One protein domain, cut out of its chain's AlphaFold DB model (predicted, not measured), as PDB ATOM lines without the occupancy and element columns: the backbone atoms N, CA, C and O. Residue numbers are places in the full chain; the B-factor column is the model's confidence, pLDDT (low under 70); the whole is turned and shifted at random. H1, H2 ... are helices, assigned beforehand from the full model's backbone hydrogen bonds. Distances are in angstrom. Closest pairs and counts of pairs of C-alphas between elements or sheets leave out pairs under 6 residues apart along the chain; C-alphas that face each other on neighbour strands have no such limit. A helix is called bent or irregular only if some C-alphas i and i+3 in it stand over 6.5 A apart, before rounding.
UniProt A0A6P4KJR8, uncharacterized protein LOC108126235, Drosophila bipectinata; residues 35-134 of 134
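This is residues 35 to 134 of the 134 residues of the protein "uncharacterized protein LOC108126235" of Drosophila bipectinata (UniProt A0A6P4KJR8). Two helical hairpins, H1 with H2 and H4 with H5, are set crosswise, the beginning of H5 packing on H2 at about a right angle, while the short H3 sits in the corner between H2, H4 and H5. H1 is at one end of the long axis, on the far side of H2 from H5, and H5 runs toward the other end. The printed part has 100 residues with five named helices, H1 to H5 in chain order, and no named strand; the class is all helix. The whole is compact, with a radius of gyration of the C-alphas of 13.5 A, and only just elongated, with spans of 41 by 27 by 23 A.

H1 is residues 35 to 48, 19.9 A from first to last C-alpha, and begins at C-alpha 35 (128.304, 105.400, 102.991). H2 is residues 54 to 66, 19.2 A long; it is irregular, with C-alphas 55 and 58 at 8.3 A. H3 is residues 77 to 85, neither bent nor irregular, but only just: C-alphas 82 and 85 are 6.4 A apart. H4 is residues 96 to 106, 15.0 A long, and begins at C-alpha 96 (104.056, 86.758, 106.357). H5, the longest helix, is residues 116 to 132, 24.7 A long, and ends at C-alpha 132 (101.966, 89.200, 116.772).

H2 is the hub, touching H1, H3 and H5. H1 and H2 form a hairpin and touch, their closest C-alphas, those of Glu 36 and Ala 66, being 4.8 A apart; they run opposite ways at a shallow tilt of 34 degrees, only just short of steep. H5 touches H2 with residues 116 to 122 alone, the closest C-alphas, of Gln 61 and Gly 118, being 4.0 A apart; the two are about perpendicular, at 87 degrees. H2 only just touches H3, with 3 pairs of C-alphas within 8 A and with its residues 63 to 64 alone; the closest, of Leu 64 and Ile 80, are 6.9 A apart. H3 touches H4 about perpendicular, at 83 degrees, with the C-alphas of Val 77 and Glu 103 closest at 6.3 A. H3 and H5 are close but not clearly touching, the closest C-alphas, of Trp 85 and Phe 125, being 7.9 A apart. H4 and H5 form the other hairpin, touching closest at the C-alphas of Cys 106 and Cys 124, 6.0 A apart, and run opposite ways at a shallow tilt of 32 degrees. H1 is apart from H3, H4 and H5, and H2 is apart from H4. In H1, H3, H4 and H5 every O i to N i+4 pair is within hydrogen-bond range; in H2, 7 of 9 are.

The two C-alphas farthest apart, of Lys 49 and Thr 134, are 41.6 A apart. The printed part has no cut and ends at residue 134, the chain's last. The link from H1 to H2 is tight, the other three are short, and no link is long. The mean pLDDT of the printed part is 83.6; it is under 70 at residues 55, 72, 86 to 92 and 133 to 134.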
ATOM      1  N   ILE A  35     129.173 104.429 103.666       92.06
ATOM      2  CA  ILE A  35     128.304 105.400 102.991       92.06
ATOM      3  C   ILE A  35     127.121 105.748 103.898       92.06
ATOM      4  O   ILE A  35     126.810 106.919 104.114       92.06
ATOM      5  N   GLU A  36     126.502 104.734 104.490       91.25
ATOM      6  CA  GLU A  36     125.347 104.900 105.369       91.25
ATOM      7  C   GLU A  36     125.730 105.574 106.687       91.25
ATOM      8  O   GLU A  36     124.997 106.426 107.182       91.25
ATOM      9  N   LYS A  37     126.911 105.272 107.240       90.31
ATOM     10  CA  LYS A  37     127.451 105.987 108.406       90.31
ATOM     11  C   LYS A  37     127.626 107.473 108.113       90.31
ATOM     12  O   LYS A  37     127.272 108.312 108.944       90.31
ATOM     13  N   ASN A  38     128.155 107.809 106.939       91.56
ATOM     14  CA  ASN A  38     128.327 109.198 106.525       91.56
ATOM     15  C   ASN A  38     126.978 109.910 106.371       91.56
ATOM     16  O   ASN A  38     126.828 111.036 106.849       91.56
ATOM     17  N   GLU A  39     125.986 109.243 105.780       92.19
ATOM     18  CA  GLU A  39     124.628 109.774 105.645       92.19
ATOM     19  C   GLU A  39     123.935 109.953 107.002       92.19
ATOM     20  O   GLU A  39     123.362 111.012 107.271       92.19
ATOM     21  N   PHE A  40     124.058 108.974 107.902       90.88
ATOM     22  CA  PHE A  40     123.558 109.059 109.273       90.88
ATOM     23  C   PHE A  40     124.150 110.275 109.997       90.88
ATOM     24  O   PHE A  40     123.413 111.127 110.495       90.88
ATOM     25  N   ASN A  41     125.479 110.413 109.988       90.75
ATOM     26  CA  ASN A  41     126.173 111.528 110.634       90.75
ATOM     27  C   ASN A  41     125.791 112.883 110.023       90.75
ATOM     28  O   ASN A  41     125.603 113.866 110.747       90.75
ATOM     29  N   ARG A  42     125.647 112.951 108.692       92.94
ATOM     30  CA  ARG A  42     125.171 114.152 107.992       92.94
ATOM     31  C   ARG A  42     123.765 114.527 108.456       92.94
ATOM     32  O   ARG A  42     123.555 115.675 108.850       92.94
ATOM     33  N   CYS A  43     122.841 113.569 108.467       90.50
ATOM     34  CA  CYS A  43     121.462 113.775 108.894       90.50
ATOM     35  C   CYS A  43     121.380 114.238 110.356       90.50
ATOM     36  O   CYS A  43     120.716 115.235 110.641       90.50
ATOM     37  N   ILE A  44     122.105 113.593 111.277       89.69
ATOM     38  CA  ILE A  44     122.117 113.975 112.699       89.69
ATOM     39  C   ILE A  44     122.619 115.400 112.881       89.69
ATOM     40  O   ILE A  44     121.980 116.194 113.571       89.69
ATOM     41  N   ARG A  45     123.721 115.761 112.214       88.69
ATOM     42  CA  ARG A  45     124.262 117.122 112.261       88.69
ATOM     43  C   ARG A  45     123.258 118.146 111.737       88.69
ATOM     44  O   ARG A  45     123.124 119.216 112.320       88.69
ATOM     45  N   GLU A  46     122.559 117.848 110.648       89.25
ATOM     46  CA  GLU A  46     121.547 118.745 110.080       89.25
ATOM     47  C   GLU A  46     120.329 118.900 110.985       89.25
ATOM     48  O   GLU A  46     119.872 120.020 111.209       89.25
ATOM     49  N   LYS A  47     119.814 117.800 111.541       85.06
ATOM     50  CA  LYS A  47     118.675 117.857 112.458       85.06
ATOM     51  C   LYS A  47     119.054 118.547 113.766       85.06
ATOM     52  O   LYS A  47     118.289 119.397 114.210       85.06
ATOM     53  N   GLY A  48     120.241 118.278 114.310       82.25
ATOM     54  CA  GLY A  48     120.758 118.882 115.543       82.25
ATOM     55  C   GLY A  48     120.869 120.410 115.505       82.25
ATOM     56  O   GLY A  48     120.713 121.055 116.539       82.25
ATOM     57  N   LYS A  49     121.026 121.021 114.321       83.81
ATOM     58  CA  LYS A  49     120.986 122.490 114.168       83.81
ATOM     59  C   LYS A  49     119.658 123.113 114.605       83.81
ATOM     60  O   LYS A  49     119.632 124.280 114.967       83.81
ATOM     61  N   ASN A  50     118.567 122.349 114.587       82.44
ATOM     62  CA  ASN A  50     117.228 122.847 114.898       82.44
ATOM     63  C   ASN A  50     116.862 122.688 116.390       82.44
ATOM     64  O   ASN A  50     115.675 122.704 116.719       82.44
ATOM     65  N   GLY A  51     117.830 122.373 117.270       80.00
ATOM     66  CA  GLY A  51     117.620 122.074 118.699       80.00
ATOM     67  C   GLY A  51     117.961 120.629 119.121       80.00
ATOM     68  O   GLY A  51     118.392 119.833 118.278       80.00
ATOM     69  N   PRO A  52     117.756 120.262 120.399       76.94
ATOM     70  CA  PRO A  52     118.038 118.918 120.913       76.94
ATOM     71  C   PRO A  52     117.193 117.837 120.221       76.94
ATOM     72  O   PRO A  52     116.173 118.138 119.601       76.94
ATOM     73  N   ASP A  53     117.649 116.584 120.286       76.56
ATOM     74  CA  ASP A  53     116.921 115.423 119.764       76.56
ATOM     75  C   ASP A  53     115.913 114.921 120.813       76.56
ATOM     76  O   ASP A  53     116.344 114.325 121.805       76.56
ATOM     77  N   PRO A  54     114.602 115.182 120.657       71.19
ATOM     78  CA  PRO A  54     113.619 114.702 121.616       71.19
ATOM     79  C   PRO A  54     113.551 113.176 121.538       71.19
ATOM     80  O   PRO A  54     113.271 112.622 120.479       71.19
ATOM     81  N   GLU A  55     113.827 112.504 122.658       68.62
ATOM     82  CA  GLU A  55     113.609 111.055 122.820       68.62
ATOM     83  C   GLU A  55     114.376 110.170 121.811       68.62
ATOM     84  O   GLU A  55     114.029 109.014 121.593       68.62
ATOM     85  N   GLY A  56     115.433 110.691 121.175       78.50
ATOM     86  CA  GLY A  56     116.172 109.962 120.136       78.50
ATOM     87  C   GLY A  56     115.438 109.863 118.789       78.50
ATOM     88  O   GLY A  56     115.830 109.071 117.928       78.50
ATOM     89  N   ALA A  57     114.382 110.651 118.574       84.00
ATOM     90  CA  ALA A  57     113.563 110.639 117.363       84.00
ATOM     91  C   ALA A  57     114.373 110.877 116.083       84.00
ATOM     92  O   ALA A  57     114.193 110.195 115.069       84.00
ATOM     93  N   CYS A  58     115.282 111.852 116.114       87.75
ATOM     94  CA  CYS A  58     116.169 112.157 114.999       87.75
ATOM     95  C   CYS A  58     117.171 111.041 114.781       87.75
ATOM     96  O   CYS A  58     117.469 110.739 113.629       87.75
ATOM     97  N   LYS A  59     117.645 110.394 115.849       88.12
ATOM     98  CA  LYS A  59     118.479 109.196 115.746       88.12
ATOM     99  C   LYS A  59     117.792 108.095 114.947       88.12
ATOM    100  O   LYS A  59     118.365 107.609 113.972       88.12
ATOM    101  N   ILE A  60     116.549 107.769 115.293       88.56
ATOM    102  CA  ILE A  60     115.759 106.758 114.582       88.56
ATOM    103  C   ILE A  60     115.525 107.199 113.137       88.56
ATOM    104  O   ILE A  60     115.857 106.469 112.207       88.56
ATOM    105  N   GLN A  61     115.027 108.418 112.920       91.25
ATOM    106  CA  GLN A  61     114.735 108.893 111.569       91.25
ATOM    107  C   GLN A  61     115.984 108.919 110.674       91.25
ATOM    108  O   GLN A  61     115.926 108.484 109.527       91.25
ATOM    109  N   CYS A  62     117.119 109.396 111.185       90.62
ATOM    110  CA  CYS A  62     118.367 109.438 110.430       90.62
ATOM    111  C   CYS A  62     118.929 108.045 110.155       90.62
ATOM    112  O   CYS A  62     119.509 107.839 109.093       90.62
ATOM    113  N   HIS A  63     118.735 107.083 111.061       90.75
ATOM    114  CA  HIS A  63     119.091 105.693 110.794       90.75
ATOM    115  C   HIS A  63     118.280 105.138 109.619       90.75
ATOM    116  O   HIS A  63     118.855 104.630 108.659       90.75
ATOM    117  N   LEU A  64     116.956 105.316 109.648       91.38
ATOM    118  CA  LEU A  64     116.052 104.847 108.593       91.38
ATOM    119  C   LEU A  64     116.349 105.510 107.239       91.38
ATOM    120  O   LEU A  64     116.247 104.867 106.195       91.38
ATOM    121  N   GLN A  65     116.734 106.790 107.247       91.75
ATOM    122  CA  GLN A  65     117.147 107.501 106.037       91.75
ATOM    123  C   GLN A  65     118.474 106.958 105.497       91.75
ATOM    124  O   GLN A  65     118.587 106.721 104.298       91.75
ATOM    125  N   ALA A  66     119.451 106.715 106.375       91.62
ATOM    126  CA  ALA A  66     120.759 106.194 105.992       91.62
ATOM    127  C   ALA A  66     120.669 104.825 105.312       91.62
ATOM    128  O   ALA A  66     121.319 104.615 104.295       91.62
ATOM    129  N   ILE A  67     119.820 103.923 105.811       89.75
ATOM    130  CA  ILE A  67     119.598 102.608 105.188       89.75
ATOM    131  C   ILE A  67     118.703 102.659 103.940       89.75
ATOM    132  O   ILE A  67     118.395 101.611 103.373       89.75
ATOM    133  N   GLY A  68     118.246 103.847 103.526       88.94
ATOM    134  CA  GLY A  68     117.372 104.039 102.367       88.94
ATOM    135  C   GLY A  68     115.932 103.563 102.572       88.94
ATOM    136  O   GLY A  68     115.209 103.372 101.598       88.94
ATOM    137  N   ALA A  69     115.494 103.356 103.815       90.38
ATOM    138  CA  ALA A  69     114.146 102.875 104.110       90.38
ATOM    139  C   ALA A  69     113.071 103.974 104.054       90.38
ATOM    140  O   ALA A  69     111.878 103.679 103.973       90.38
ATOM    141  N   ILE A  70     113.486 105.240 104.110       88.81
ATOM    142  CA  ILE A  70     112.623 106.417 103.983       88.81
ATOM    143  C   ILE A  70     113.279 107.462 103.070       88.81
ATOM    144  O   ILE A  70     114.497 107.490 102.926       88.81
ATOM    145  N   GLY A  71     112.473 108.354 102.484       75.25
ATOM    146  CA  GLY A  71     112.949 109.466 101.641       75.25
ATOM    147  C   GLY A  71     112.546 109.385 100.164       75.25
ATOM    148  O   GLY A  71     112.645 110.382  99.458       75.25
ATOM    149  N   THR A  72     112.013 108.249  99.706       68.75
ATOM    150  CA  THR A  72     111.557 108.022  98.316       68.75
ATOM    151  C   THR A  72     110.030 108.076  98.151       68.75
ATOM    152  O   THR A  72     109.496 107.751  97.094       68.75
ATOM    153  N   GLY A  73     109.304 108.504  99.190       71.62
ATOM    154  CA  GLY A  73     107.848 108.705  99.178       71.62
ATOM    155  C   GLY A  73     107.031 107.601  99.857       71.62
ATOM    156  O   GLY A  73     105.978 107.904 100.414       71.62
ATOM    157  N   LYS A  74     107.519 106.354  99.888       82.31
ATOM    158  CA  LYS A  74     106.956 105.267 100.711       82.31
ATOM    159  C   LYS A  74     107.985 104.764 101.714       82.31
ATOM    160  O   LYS A  74     109.184 104.884 101.489       82.31
ATOM    161  N   ILE A  75     107.488 104.212 102.816       91.25
ATOM    162  CA  ILE A  75     108.313 103.584 103.844       91.25
ATOM    163  C   ILE A  75     108.546 102.123 103.448       91.25
ATOM    164  O   ILE A  75     107.588 101.367 103.272       91.25
ATOM    165  N   ASP A  76     109.811 101.730 103.310       92.19
ATOM    166  CA  ASP A  76     110.200 100.350 103.009       92.19
ATOM    167  C   ASP A  76     110.225  99.514 104.292       92.19
ATOM    168  O   ASP A  76     111.249  99.370 104.961       92.19
ATOM    169  N   VAL A  77     109.070  98.957 104.648       90.81
ATOM    170  CA  VAL A  77     108.907  98.219 105.907       90.81
ATOM    171  C   VAL A  77     109.785  96.970 106.002       90.81
ATOM    172  O   VAL A  77     110.190  96.602 107.103       90.81
ATOM    173  N   LYS A  78     110.125  96.342 104.868       89.62
ATOM    174  CA  LYS A  78     110.996  95.158 104.840       89.62
ATOM    175  C   LYS A  78     112.413  95.546 105.216       89.62
ATOM    176  O   LYS A  78     113.015  94.918 106.080       89.62
ATOM    177  N   ASN A  79     112.920  96.606 104.594       88.69
ATOM    178  CA  ASN A  79     114.250  97.116 104.878       88.69
ATOM    179  C   ASN A  79     114.383  97.542 106.352       88.69
ATOM    180  O   ASN A  79     115.360  97.192 107.010       88.69
ATOM    181  N   ILE A  80     113.357  98.198 106.910       89.00
ATOM    182  CA  ILE A  80     113.316  98.555 108.340       89.00
ATOM    183  C   ILE A  80     113.360  97.312 109.218       89.00
ATOM    184  O   ILE A  80     114.166  97.256 110.145       89.00
ATOM    185  N   TRP A  81     112.524  96.314 108.926       86.94
ATOM    186  CA  TRP A  81     112.490  95.090 109.715       86.94
ATOM    187  C   TRP A  81     113.865  94.424 109.781       86.94
ATOM    188  O   TRP A  81     114.389  94.170 110.863       86.94
ATOM    189  N   TYR A  82     114.473  94.190 108.619       83.50
ATOM    190  CA  TYR A  82     115.727  93.452 108.529       83.50
ATOM    191  C   TYR A  82     116.925  94.221 109.079       83.50
ATOM    192  O   TYR A  82     117.825  93.614 109.654       83.50
ATOM    193  N   ARG A  83     116.956  95.546 108.901       83.69
ATOM    194  CA  ARG A  83     118.150  96.348 109.196       83.69
ATOM    195  C   ARG A  83     118.085  97.147 110.487       83.69
ATOM    196  O   ARG A  83     119.130  97.565 110.973       83.69
ATOM    197  N   ALA A  84     116.891  97.397 111.018       79.69
ATOM    198  CA  ALA A  84     116.706  98.299 112.152       79.69
ATOM    199  C   ALA A  84     115.787  97.761 113.259       79.69
ATOM    200  O   ALA A  84     115.885  98.264 114.375       79.69
ATOM    201  N   TRP A  85     114.908  96.792 112.976       78.88
ATOM    202  CA  TRP A  85     113.934  96.290 113.956       78.88
ATOM    203  C   TRP A  85     114.283  94.922 114.537       78.88
ATOM    204  O   TRP A  85     114.147  94.707 115.733       78.88
ATOM    205  N   SER A  86     114.732  93.982 113.704       68.62
ATOM    206  CA  SER A  86     115.122  92.664 114.193       68.62
ATOM    207  C   SER A  86     116.292  92.804 115.162       68.62
ATOM    208  O   SER A  86     117.361  93.271 114.761       68.62
ATOM    209  N   ASP A  87     116.102  92.312 116.391       56.97
ATOM    210  CA  ASP A  87     117.052  92.298 117.519       56.97
ATOM    211  C   ASP A  87     118.476  91.819 117.186       56.97
ATOM    212  O   ASP A  87     119.380  91.921 118.017       56.97
ATOM    213  N   LYS A  88     118.713  91.275 115.987       47.00
ATOM    214  CA  LYS A  88     120.021  90.771 115.574       47.00
ATOM    215  C   LYS A  88     120.422  91.007 114.123       47.00
ATOM    216  O   LYS A  88     121.353  90.336 113.707       47.00
ATOM    217  N   GLY A  89     119.760  91.839 113.309       46.19
ATOM    218  CA  GLY A  89     120.133  91.955 111.877       46.19
ATOM    219  C   GLY A  89     120.252  90.598 111.140       46.19
ATOM    220  O   GLY A  89     120.923  90.492 110.120       46.19
ATOM    221  N   ASN A  90     119.629  89.562 111.716       43.00
ATOM    222  CA  ASN A  90     119.761  88.134 111.418       43.00
ATOM    223  C   ASN A  90     118.375  87.484 111.336       43.00
ATOM    224  O   ASN A  90     118.288  86.265 111.201       43.00
ATOM    225  N   ALA A  91     117.282  88.255 111.444       57.72
ATOM    226  CA  ALA A  91     115.992  87.746 111.004       57.72
ATOM    227  C   ALA A  91     116.134  87.438 109.518       57.72
ATOM    228  O   ALA A  91     116.213  88.336 108.689       57.72
ATOM    229  N   THR A  92     116.222  86.157 109.190       59.38
ATOM    230  CA  THR A  92     116.244  85.686 107.807       59.38
ATOM    231  C   THR A  92     114.854  85.735 107.189       59.38
ATOM    232  O   THR A  92     114.734  85.730 105.970       59.38
ATOM    233  N   GLU A  93     113.808  85.815 108.019       72.44
ATOM    234  CA  GLU A  93     112.420  85.864 107.579       72.44
ATOM    235  C   GLU A  93     111.580  86.806 108.444       72.44
ATOM    236  O   GLU A  93     111.763  86.919 109.658       72.44
ATOM    237  N   ILE A  94     110.627  87.471 107.792       82.88
ATOM    238  CA  ILE A  94     109.511  88.166 108.435       82.88
ATOM    239  C   ILE A  94     108.315  87.225 108.343       82.88
ATOM    240  O   ILE A  94     107.973  86.826 107.222       82.88
ATOM    241  N   PRO A  95     107.629  86.894 109.449       86.00
ATOM    242  CA  PRO A  95     106.378  86.159 109.358       86.00
ATOM    243  C   PRO A  95     105.425  86.878 108.397       86.00
ATOM    244  O   PRO A  95     105.203  88.084 108.520       86.00
ATOM    245  N   GLN A  96     104.854  86.152 107.431       87.00
ATOM    246  CA  GLN A  96     104.056  86.758 106.357       87.00
ATOM    247  C   GLN A  96     102.915  87.631 106.899       87.00
ATOM    248  O   GLN A  96     102.652  88.707 106.362       87.00
ATOM    249  N   LYS A  97     102.274  87.204 107.994       87.94
ATOM    250  CA  LYS A  97     101.224  87.991 108.650       87.94
ATOM    251  C   LYS A  97     101.767  89.300 109.240       87.94
ATOM    252  O   LYS A  97     101.117  90.332 109.104       87.94
ATOM    253  N   THR A  98     102.951  89.277 109.854       88.06
ATOM    254  CA  THR A  98     103.612  90.472 110.409       88.06
ATOM    255  C   THR A  98     103.977  91.443 109.298       88.06
ATOM    256  O   THR A  98     103.657  92.625 109.385       88.06
ATOM    257  N   LEU A  99     104.551  90.939 108.200       89.69
ATOM    258  CA  LEU A  99     104.855  91.755 107.030       89.69
ATOM    259  C   LEU A  99     103.598  92.432 106.465       89.69
ATOM    260  O   LEU A  99     103.608  93.638 106.238       89.69
ATOM    261  N   GLN A 100     102.509  91.684 106.278       92.00
ATOM    262  CA  GLN A 100     101.243  92.238 105.787       92.00
ATOM    263  C   GLN A 100     100.687  93.316 106.723       92.00
ATOM    264  O   GLN A 100     100.230  94.362 106.262       92.00
ATOM    265  N   ALA A 101     100.758  93.092 108.036       91.50
ATOM    266  CA  ALA A 101     100.319  94.069 109.023       91.50
ATOM    267  C   ALA A 101     101.180  95.346 108.991       91.50
ATOM    268  O   ALA A 101     100.632  96.449 109.023       91.50
ATOM    269  N   LEU A 102     102.503  95.223 108.859       91.62
ATOM    270  CA  LEU A 102     103.412  96.365 108.725       91.62
ATOM    271  C   LEU A 102     103.177  97.136 107.421       91.62
ATOM    272  O   LEU A 102     103.103  98.364 107.436       91.62
ATOM    273  N   GLU A 103     103.022  96.442 106.292       92.62
ATOM    274  CA  GLU A 103     102.729  97.073 105.001       92.62
ATOM    275  C   GLU A 103     101.395  97.831 105.045       92.62
ATOM    276  O   GLU A 103     101.320  98.963 104.563       92.62
ATOM    277  N   ALA A 104     100.365  97.261 105.673       91.94
ATOM    278  CA  ALA A 104      99.051  97.888 105.785       91.94
ATOM    279  C   ALA A 104      99.043  99.117 106.711       91.94
ATOM    280  O   ALA A 104      98.390 100.111 106.399       91.94
ATOM    281  N   ASN A 105      99.768  99.065 107.833       91.56
ATOM    282  CA  ASN A 105      99.659 100.077 108.890       91.56
ATOM    283  C   ASN A 105     100.795 101.110 108.891       91.56
ATOM    284  O   ASN A 105     100.575 102.256 109.279       91.56
ATOM    285  N   CYS A 106     102.000 100.737 108.452       92.31
ATOM    286  CA  CYS A 106     103.198 101.562 108.624       92.31
ATOM    287  C   CYS A 106     103.751 102.151 107.312       92.31
ATOM    288  O   CYS A 106     104.486 103.135 107.358       92.31
ATOM    289  N   SER A 107     103.401 101.614 106.133       91.56
ATOM    290  CA  SER A 107     104.026 102.006 104.846       91.56
ATOM    291  C   SER A 107     103.704 103.430 104.361       91.56
ATOM    292  O   SER A 107     104.426 103.991 103.530       91.56
ATOM    293  N   SER A 108     102.610 104.010 104.863       88.62
ATOM    294  CA  SER A 108     102.045 105.290 104.415       88.62
ATOM    295  C   SER A 108     102.065 106.383 105.487       88.62
ATOM    296  O   SER A 108     101.444 107.436 105.310       88.62
ATOM    297  N   LEU A 109     102.785 106.156 106.593       89.62
ATOM    298  CA  LEU A 109     102.903 107.134 107.668       89.62
ATOM    299  C   LEU A 109     103.502 108.443 107.146       89.62
ATOM    300  O   LEU A 109     104.483 108.465 106.400       89.62
ATOM    301  N   LYS A 110     102.900 109.548 107.580       85.69
ATOM    302  CA  LYS A 110     103.353 110.906 107.282       85.69
ATOM    303  C   LYS A 110     103.692 111.635 108.572       85.69
ATOM    304  O   LYS A 110     103.079 111.416 109.622       85.69
ATOM    305  N   ALA A 111     104.648 112.542 108.461       82.19
ATOM    306  CA  ALA A 111     105.074 113.410 109.539       82.19
ATOM    307  C   ALA A 111     105.261 114.830 109.011       82.19
ATOM    308  O   ALA A 111     105.666 115.024 107.865       82.19
ATOM    309  N   THR A 112     104.963 115.801 109.863       76.44
ATOM    310  CA  THR A 112     105.088 117.235 109.565       76.44
ATOM    311  C   THR A 112     106.090 117.908 110.498       76.44
ATOM    312  O   THR A 112     106.677 118.928 110.148       76.44
ATOM    313  N   GLY A 113     106.306 117.324 111.677       74.56
ATOM    314  CA  GLY A 113     107.254 117.767 112.679       74.56
ATOM    315  C   GLY A 113     108.678 117.284 112.419       74.56
ATOM    316  O   GLY A 113     108.949 116.316 111.700       74.56
ATOM    317  N   ARG A 114     109.627 117.972 113.055       79.12
ATOM    318  CA  ARG A 114     111.036 117.586 113.042       79.12
ATOM    319  C   ARG A 114     111.188 116.181 113.627       79.12
ATOM    320  O   ARG A 114     110.861 115.962 114.783       79.12
ATOM    321  N   CYS A 115     111.769 115.270 112.849       85.25
ATOM    322  CA  CYS A 115     112.112 113.909 113.277       85.25
ATOM    323  C   CYS A 115     110.921 113.030 113.723       85.25
ATOM    324  O   CYS A 115     111.113 111.892 114.139       85.25
ATOM    325  N   GLU A 116     109.690 113.535 113.592       88.56
ATOM    326  CA  GLU A 116     108.457 112.889 114.053       88.56
ATOM    327  C   GLU A 116     108.202 111.561 113.323       88.56
ATOM    328  O   GLU A 116     107.614 110.640 113.891       88.56
ATOM    329  N   LEU A 117     108.679 111.421 112.081       89.44
ATOM    330  CA  LEU A 117     108.515 110.177 111.330       89.44
ATOM    331  C   LEU A 117     109.257 109.014 111.996       89.44
ATOM    332  O   LEU A 117     108.746 107.899 111.980       89.44
ATOM    333  N   GLY A 118     110.420 109.275 112.602       87.44
ATOM    334  CA  GLY A 118     111.187 108.262 113.327       87.44
ATOM    335  C   GLY A 118     110.387 107.644 114.474       87.44
ATOM    336  O   GLY A 118     110.270 106.422 114.539       87.44
ATOM    337  N   ILE A 119     109.762 108.485 115.308       88.44
ATOM    338  CA  ILE A 119     108.895 108.030 116.409       88.44
ATOM    339  C   ILE A 119     107.693 107.264 115.859       88.44
ATOM    340  O   ILE A 119     107.450 106.134 116.265       88.44
ATOM    341  N   LYS A 120     106.969 107.830 114.885       90.94
ATOM    342  CA  LYS A 120     105.766 107.188 114.328       90.94
ATOM    343  C   LYS A 120     106.043 105.802 113.750       90.94
ATOM    344  O   LYS A 120     105.226 104.900 113.915       90.94
ATOM    345  N   ILE A 121     107.172 105.636 113.063       90.38
ATOM    346  CA  ILE A 121     107.596 104.336 112.540       90.38
ATOM    347  C   ILE A 121     107.917 103.388 113.696       90.38
ATOM    348  O   ILE A 121     107.401 102.274 113.703       90.38
ATOM    349  N   SER A 122     108.712 103.832 114.673       88.25
ATOM    350  CA  SER A 122     109.074 103.020 115.839       88.25
ATOM    351  C   SER A 122     107.839 102.544 116.615       88.25
ATOM    352  O   SER A 122     107.696 101.350 116.874       88.25
ATOM    353  N   ASP A 123     106.884 103.438 116.872       90.75
ATOM    354  CA  ASP A 123     105.620 103.118 117.539       90.75
ATOM    355  C   ASP A 123     104.759 102.143 116.732       90.75
ATOM    356  O   ASP A 123     104.137 101.242 117.298       90.75
ATOM    357  N   CYS A 124     104.680 102.331 115.411       91.38
ATOM    358  CA  CYS A 124     103.892 101.464 114.542       91.38
ATOM    359  C   CYS A 124     104.447 100.040 114.549       91.38
ATOM    360  O   CYS A 124     103.700  99.092 114.790       91.38
ATOM    361  N   PHE A 125     105.760  99.904 114.365       90.31
ATOM    362  CA  PHE A 125     106.432  98.612 114.417       90.31
ATOM    363  C   PHE A 125     106.272  97.963 115.792       90.31
ATOM    364  O   PHE A 125     105.826  96.825 115.861       90.31
ATOM    365  N   GLY A 126     106.491  98.706 116.882       87.69
ATOM    366  CA  GLY A 126     106.343  98.184 118.245       87.69
ATOM    367  C   GLY A 126     104.934  97.717 118.594       87.69
ATOM    368  O   GLY A 126     104.780  96.764 119.353       87.69
ATOM    369  N   LYS A 127     103.892  98.350 118.043       89.81
ATOM    370  CA  LYS A 127     102.506  97.889 118.214       89.81
ATOM    371  C   LYS A 127     102.237  96.608 117.440       89.81
ATOM    372  O   LYS A 127     101.623  95.703 117.995       89.81
ATOM    373  N   ILE A 128     102.665  96.543 116.179       88.62
ATOM    374  CA  ILE A 128     102.456  95.350 115.357       88.62
ATOM    375  C   ILE A 128     103.230  94.169 115.935       88.62
ATOM    376  O   ILE A 128     102.645  93.110 116.091       88.62
ATOM    377  N   ASP A 129     104.489  94.355 116.317       81.56
ATOM    378  CA  ASP A 129     105.326  93.288 116.870       81.56
ATOM    379  C   ASP A 129     104.683  92.659 118.118       81.56
ATOM    380  O   ASP A 129     104.396  91.464 118.141       81.56
ATOM    381  N   LYS A 130     104.268  93.494 119.081       82.31
ATOM    382  CA  LYS A 130     103.547  93.051 120.289       82.31
ATOM    383  C   LYS A 130     102.237  92.322 119.996       82.31
ATOM    384  O   LYS A 130     101.893  91.393 120.715       82.31
ATOM    385  N   LEU A 131     101.484  92.759 118.985       82.56
ATOM    386  CA  LEU A 131     100.225  92.113 118.590       82.56
ATOM    387  C   LEU A 131     100.439  90.739 117.946       82.56
ATOM    388  O   LEU A 131      99.498  89.957 117.880       82.56
ATOM    389  N   MET A 132     101.639  90.465 117.432       77.12
ATOM    390  CA  MET A 132     101.966  89.200 116.772       77.12
ATOM    391  C   MET A 132     102.670  88.206 117.703       77.12
ATOM    392  O   MET A 132     102.752  87.026 117.367       77.12
ATOM    393  N   GLU A 133     103.152  88.665 118.860       69.31
ATOM    394  CA  GLU A 133     103.646  87.824 119.960       69.31
ATOM    395  C   GLU A 133     102.518  87.230 120.829       69.31
ATOM    396  O   GLU A 133     102.764  86.290 121.588       69.31
ATOM    397  N   THR A 134     101.296  87.766 120.725       52.03
ATOM    398  CA  THR A 134     100.074  87.295 121.412       52.03
ATOM    399  C   THR A 134      99.243  86.352 120.557       52.03
ATOM    400  O   THR A 134      98.753  85.343 121.112       52.03
TER     401      THR A 134